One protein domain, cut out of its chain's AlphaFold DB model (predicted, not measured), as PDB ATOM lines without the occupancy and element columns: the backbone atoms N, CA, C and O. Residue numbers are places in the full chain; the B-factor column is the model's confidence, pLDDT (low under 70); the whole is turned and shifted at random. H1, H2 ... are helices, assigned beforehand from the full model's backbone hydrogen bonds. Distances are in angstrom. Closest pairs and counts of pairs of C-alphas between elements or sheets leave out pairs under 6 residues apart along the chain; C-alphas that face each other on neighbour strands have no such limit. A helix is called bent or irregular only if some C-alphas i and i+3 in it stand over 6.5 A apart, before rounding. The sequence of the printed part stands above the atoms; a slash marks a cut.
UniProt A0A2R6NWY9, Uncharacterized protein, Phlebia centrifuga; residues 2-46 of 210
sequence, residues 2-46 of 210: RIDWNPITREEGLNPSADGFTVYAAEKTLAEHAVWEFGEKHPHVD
ATOM      1  N   ARG A   2      -2.070 -56.376 215.201       42.34
ATOM      2  CA  ARG A   2      -1.517 -55.937 213.914       42.34
ATOM      3  C   ARG A   2      -0.140 -55.336 214.209       42.34
ATOM      4  O   ARG A   2      -0.047 -54.444 215.042       42.34
ATOM      5  N   ILE A   3       0.919 -55.915 213.651       59.44
ATOM      6  CA  ILE A   3       2.279 -55.397 213.815       59.44
ATOM      7  C   ILE A   3       2.436 -54.311 212.761       59.44
ATOM      8  O   ILE A   3       2.572 -54.616 211.577       59.44
ATOM      9  N   ASP A   4       2.333 -53.058 213.191       77.12
ATOM     10  CA  ASP A   4       2.466 -51.924 212.289       77.12
ATOM     11  C   ASP A   4       3.956 -51.613 212.081       77.12
ATOM     12  O   ASP A   4       4.742 -51.399 213.013       77.12
ATOM     13  N   TRP A   5       4.353 -51.685 210.816       86.25
ATOM     14  CA  TRP A   5       5.665 -51.297 210.323       86.25
ATOM     15  C   TRP A   5       5.664 -49.805 209.997       86.25
ATOM     16  O   TRP A   5       4.604 -49.201 209.826       86.25
ATOM     17  N   ASN A   6       6.850 -49.205 209.894       88.06
ATOM     18  CA  ASN A   6       6.949 -47.893 209.264       88.06
ATOM     19  C   ASN A   6       6.420 -48.030 207.820       88.06
ATOM     20  O   ASN A   6       6.885 -48.927 207.117       88.06
ATOM     21  N   PRO A   7       5.445 -47.212 207.377       91.38
ATOM     22  CA  PRO A   7       4.842 -47.355 206.051       91.38
ATOM     23  C   PRO A   7       5.768 -46.933 204.903       91.38
ATOM     24  O   PRO A   7       5.361 -47.040 203.749       91.38
ATOM     25  N   ILE A   8       6.975 -46.439 205.209       93.38
ATOM     26  CA  ILE A   8       7.952 -46.023 204.209       93.38
ATOM     27  C   ILE A   8       8.281 -47.152 203.229       93.38
ATOM     28  O   ILE A   8       8.502 -48.308 203.598       93.38
ATOM     29  N   THR A   9       8.337 -46.791 201.957       92.88
ATOM     30  CA  THR A   9       8.539 -47.712 200.844       92.88
ATOM     31  C   THR A   9       9.980 -47.701 200.343       92.88
ATOM     32  O   THR A   9      10.766 -46.778 200.584       92.88
ATOM     33  N   ARG A  10      10.338 -48.747 199.590       94.81
ATOM     34  CA  ARG A  10      11.633 -48.827 198.907       94.81
ATOM     35  C   ARG A  10      11.772 -47.721 197.866       94.81
ATOM     36  O   ARG A  10      12.858 -47.175 197.700       94.81
ATOM     37  N   GLU A  11      10.690 -47.409 197.167       96.94
ATOM     38  CA  GLU A  11      10.624 -46.362 196.154       96.94
ATOM     39  C   GLU A  11      10.906 -44.987 196.762       96.94
ATOM     40  O   GLU A  11      11.704 -44.234 196.207       96.94
ATOM     41  N   GLU A  12      10.319 -44.681 197.923       95.44
ATOM     42  CA  GLU A  12      10.600 -43.442 198.655       95.44
ATOM     43  C   GLU A  12      12.069 -43.358 199.078       95.44
ATOM     44  O   GLU A  12      12.707 -42.334 198.851       95.44
ATOM     45  N   GLY A  13      12.634 -44.444 199.615       95.06
ATOM     46  CA  GLY A  13      14.041 -44.486 200.029       95.06
ATOM     47  C   GLY A  13      15.059 -44.432 198.882       95.06
ATOM     48  O   GLY A  13      16.199 -44.035 199.103       95.06
ATOM     49  N   LEU A  14      14.680 -44.830 197.664       96.06
ATOM     50  CA  LEU A  14      15.549 -44.794 196.478       96.06
ATOM     51  C   LEU A  14      15.344 -43.560 195.602       96.06
ATOM     52  O   LEU A  14      16.041 -43.406 194.595       96.06
ATOM     53  N   ASN A  15      14.400 -42.689 195.953       96.75
ATOM     54  CA  ASN A  15      14.210 -41.438 195.245       96.75
ATOM     55  C   ASN A  15      15.503 -40.601 195.355       96.75
ATOM     56  O   ASN A  15      15.928 -40.307 196.470       96.75
ATOM     57  N   PRO A  16      16.125 -40.172 194.238       96.12
ATOM     58  CA  PRO A  16      17.342 -39.354 194.277       96.12
ATOM     59  C   PRO A  16      17.197 -38.032 195.046       96.12
ATOM     60  O   PRO A  16      18.199 -37.439 195.433       96.12
ATOM     61  N   SER A  17      15.961 -37.572 195.254       96.88
ATOM     62  CA  SER A  17      15.626 -36.372 196.025       96.88
ATOM     63  C   SER A  17      15.275 -36.658 197.492       96.88
ATOM     64  O   SER A  17      14.903 -35.725 198.203       96.88
ATOM     65  N   ALA A  18      15.329 -37.913 197.947       95.88
ATOM     66  CA  ALA A  18      15.059 -38.268 199.337       95.88
ATOM     67  C   ALA A  18      16.132 -37.686 200.264       95.88
ATOM     68  O   ALA A  18      17.331 -37.760 199.987       95.88
ATOM     69  N   ASP A  19      15.701 -37.122 201.389       96.44
ATOM     70  CA  ASP A  19      16.622 -36.691 202.430       96.44
ATOM     71  C   ASP A  19      17.229 -37.901 203.165       96.44
ATOM     72  O   ASP A  19      16.707 -39.020 203.130       96.44
ATOM     73  N   GLY A  20      18.339 -37.676 203.871       95.06
ATOM     74  CA  GLY A  20      19.064 -38.751 204.547       95.06
ATOM     75  C   GLY A  20      18.243 -39.504 205.601       95.06
ATOM     76  O   GLY A  20      18.479 -40.694 205.802       95.06
ATOM     77  N   PHE A  21      17.266 -38.859 206.249       92.00
ATOM     78  CA  PHE A  21      16.404 -39.525 207.227       92.00
ATOM     79  C   PHE A  21      15.405 -40.457 206.538       92.00
ATOM     80  O   PHE A  21      15.215 -41.583 206.998       92.00
ATOM     81  N   THR A  22      14.828 -40.036 205.411       95.69
ATOM     82  CA  THR A  22      13.968 -40.886 204.570       95.69
ATOM     83  C   THR A  22      14.728 -42.123 204.081       95.69
ATOM     84  O   THR A  22      14.257 -43.248 204.263       95.69
ATOM     85  N   VAL A  23      15.945 -41.949 203.551       97.62
ATOM     86  CA  VAL A  23      16.795 -43.075 203.117       97.62
ATOM     87  C   VAL A  23      17.093 -44.024 204.286       97.62
ATOM     88  O   VAL A  23      16.899 -45.233 204.165       97.62
ATOM     89  N   TYR A  24      17.501 -43.484 205.439       95.50
ATOM     90  CA  TYR A  24      17.785 -44.264 206.648       95.50
ATOM     91  C   TYR A  24      16.559 -45.049 207.141       95.50
ATOM     92  O   TYR A  24      16.657 -46.237 207.448       95.50
ATOM     93  N   ALA A  25      15.390 -44.410 207.202       95.00
ATOM     94  CA  ALA A  25      14.159 -45.043 207.658       95.00
ATOM     95  C   ALA A  25      13.726 -46.187 206.726       95.00
ATOM     96  O   ALA A  25      13.322 -47.251 207.210       95.00
ATOM     97  N   ALA A  26      13.866 -46.005 205.410       96.06
ATOM     98  CA  ALA A  26      13.609 -47.053 204.428       96.06
ATOM     99  C   ALA A  26      14.596 -48.218 204.584       96.06
ATOM    100  O   ALA A  26      14.172 -49.369 204.666       96.06
ATOM    101  N   GLU A  27      15.898 -47.931 204.713       96.94
ATOM    102  CA  GLU A  27      16.937 -48.944 204.933       96.94
ATOM    103  C   GLU A  27      16.626 -49.809 206.162       96.94
ATOM    104  O   GLU A  27      16.615 -51.036 206.061       96.94
ATOM    105  N   LYS A  28      16.323 -49.193 207.314       96.25
ATOM    106  CA  LYS A  28      16.034 -49.939 208.553       96.25
ATOM    107  C   LYS A  28      14.761 -50.772 208.460       96.25
ATOM    108  O   LYS A  28      14.743 -51.894 208.961       96.25
ATOM    109  N   THR A  29      13.733 -50.258 207.790       95.62
ATOM    110  CA  THR A  29      12.469 -50.981 207.590       95.62
ATOM    111  C   THR A  29      12.679 -52.209 206.705       95.62
ATOM    112  O   THR A  29      12.330 -53.324 207.092       95.62
ATOM    113  N   LEU A  30      13.331 -52.035 205.553       95.88
ATOM    114  CA  LEU A  30      13.603 -53.122 204.609       95.88
ATOM    115  C   LEU A  30      14.568 -54.168 205.182       95.88
ATOM    116  O   LEU A  30      14.373 -55.363 204.963       95.88
ATOM    117  N   ALA A  31      15.580 -53.744 205.941       97.00
ATOM    118  CA  ALA A  31      16.502 -54.660 206.607       97.00
ATOM    119  C   ALA A  31      15.777 -55.554 207.622       97.00
ATOM    120  O   ALA A  31      16.028 -56.757 207.676       97.00
ATOM    121  N   GLU A  32      14.851 -54.996 208.405       96.69
ATOM    122  CA  GLU A  32      14.091 -55.784 209.371       96.69
ATOM    123  C   GLU A  32      13.112 -56.753 208.677       96.69
ATOM    124  O   GLU A  32      13.001 -57.903 209.101       96.69
ATOM    125  N   HIS A  33      12.474 -56.353 207.570       95.25
ATOM    126  CA  HIS A  33      11.692 -57.283 206.740       95.25
ATOM    127  C   HIS A  33      12.537 -58.465 206.257       95.25
ATOM    128  O   HIS A  33      12.130 -59.615 206.425       95.25
ATOM    129  N   ALA A  34      13.743 -58.204 205.745       96.56
ATOM    130  CA  ALA A  34      14.650 -59.255 205.293       96.56
ATOM    131  C   ALA A  34      15.056 -60.221 206.426       96.56
ATOM    132  O   ALA A  34      15.168 -61.426 206.197       96.56
ATOM    133  N   VAL A  35      15.233 -59.721 207.656       96.88
ATOM    134  CA  VAL A  35      15.497 -60.557 208.844       96.88
ATOM    135  C   VAL A  35      14.327 -61.500 209.136       96.88
ATOM    136  O   VAL A  35      14.545 -62.680 209.417       96.88
ATOM    137  N   TRP A  36      13.084 -61.021 209.044       95.00
ATOM    138  CA  TRP A  36      11.911 -61.862 209.293       95.00
ATOM    139  C   TRP A  36      11.649 -62.865 208.168       95.00
ATOM    140  O   TRP A  36      11.399 -64.032 208.464       95.00
ATOM    141  N   GLU A  37      11.822 -62.475 206.901       95.75
ATOM    142  CA  GLU A  37      11.777 -63.412 205.768       95.75
ATOM    143  C   GLU A  37      12.827 -64.527 205.897       95.75
ATOM    144  O   GLU A  37      12.582 -65.678 205.526       95.75
ATOM    145  N   PHE A  38      14.015 -64.201 206.417       96.75
ATOM    146  CA  PHE A  38      15.034 -65.199 206.729       96.75
ATOM    147  C   PHE A  38      14.550 -66.153 207.830       96.75
ATOM    148  O   PHE A  38      14.624 -67.367 207.655       96.75
ATOM    149  N   GLY A  39      13.991 -65.638 208.929       94.31
ATOM    150  CA  GLY A  39      13.435 -66.468 210.006       94.31
ATOM    151  C   GLY A  39      12.352 -67.440 209.535       94.31
ATOM    152  O   GLY A  39      12.364 -68.608 209.919       94.31
ATOM    153  N   GLU A  40      11.463 -66.998 208.644       92.94
ATOM    154  CA  GLU A  40      10.417 -67.843 208.051       92.94
ATOM    155  C   GLU A  40      10.992 -69.009 207.232       92.94
ATOM    156  O   GLU A  40      10.491 -70.133 207.301       92.94
ATOM    157  N   LYS A  41      12.072 -68.764 206.480       97.44
ATOM    158  CA  LYS A  41      12.771 -69.790 205.681       97.44
ATOM    159  C   LYS A  41      13.664 -70.699 206.532       97.44
ATOM    160  O   LYS A  41      14.019 -71.793 206.092       97.44
ATOM    161  N   HIS A  42      14.018 -70.272 207.743       96.50
ATOM    162  CA  HIS A  42      14.958 -70.952 208.631       96.50
ATOM    163  C   HIS A  42      14.368 -71.141 210.045       96.50
ATOM    164  O   HIS A  42      14.890 -70.582 211.006       96.50
ATOM    165  N   PRO A  43      13.342 -72.003 210.226       92.19
ATOM    166  CA  PRO A  43      12.592 -72.132 211.488       92.19
ATOM    167  C   PRO A  43      13.395 -72.701 212.673       92.19
ATOM    168  O   PRO A  43      12.897 -72.756 213.793       92.19
ATOM    169  N   HIS A  44      14.626 -73.157 212.434       93.69
ATOM    170  CA  HIS A  44      15.566 -73.579 213.474       93.69
ATOM    171  C   HIS A  44      16.321 -72.398 214.107       93.69
ATOM    172  O   HIS A  44      17.006 -72.586 215.110       93.69
ATOM    173  N   VAL A  45      16.219 -71.200 213.523       94.31
ATOM    174  CA  VAL A  45      16.796 -69.964 214.050       94.31
ATOM    175  C   VAL A  45      15.706 -69.197 214.785       94.31
ATOM    176  O   VAL A  45      14.674 -68.858 214.214       94.31
ATOM    177  N   ASP A  46      15.949 -68.898 216.056       95.12
ATOM    178  CA  ASP A  46      15.059 -68.067 216.855       95.12
ATOM    179  C   ASP A  46      15.544 -66.614 216.823       95.12
ATOM    180  O   ASP A  46      16.683 -66.319 217.186       95.12
TER     181      ASP A  46
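AT A GLANCE: This is residues 2 to 46 of the 210 residues of an uncharacterized protein of Phlebia centrifuga (UniProt A0A2R6NWY9). One long helix, H2, makes the longest axis, and the short helix H1 packs beside its first half, with residues 22 to 30 of H2 alone making that contact. The later part of H2, from residue 34, sticks out as an arm together with the printed residues after it, 42 to 46. The printed part has 45 residues with two named helices, H1 then H2 along the chain, and no named strand; the class is all helix. The whole is loose, with a radius of gyration of the C-alphas of 12.8 A, and elongated, spanning 41 by 21 by 14 A.

IN THESE COORDINATES: H2 holds residues 20 to 41 and is 31.7 A long from first to last C-alpha. It begins at C-alpha 20, (19.064, -38.751, 204.547), and ends at C-alpha 41, (12.771, -69.790, 205.681). H1 holds residues 10 to 14, with C-alpha 10 at (11.633, -48.827, 198.907), and measures 6.1 A from first to last C-alpha.

HOW THE PARTS SIT: H2 touches H1 with residues 22 to 30 alone, with 12 pairs of C-alphas within 8 A. Their closest C-alphas, those of Gly 13 and Val 23, are 4.4 A apart, and their centres are 12.1 A apart. A tight link of 5 residues joins H1 to H2. In H1 and H2, every O i to N i+4 pair is within hydrogen-bond range. Neither helix is bent.

THE WHOLE: The two C-alphas farthest apart, those of Ser 17 and His 44, are 41.1 A apart. Residues 34 to 46, of which 34 to 41 belong to H2, stand free; the body without them has 32 residues and spans 31 by 13 by 12 A. The printed part has no cut. The mean pLDDT of the printed part is 92.6, and residues 2 to 3 are under 70.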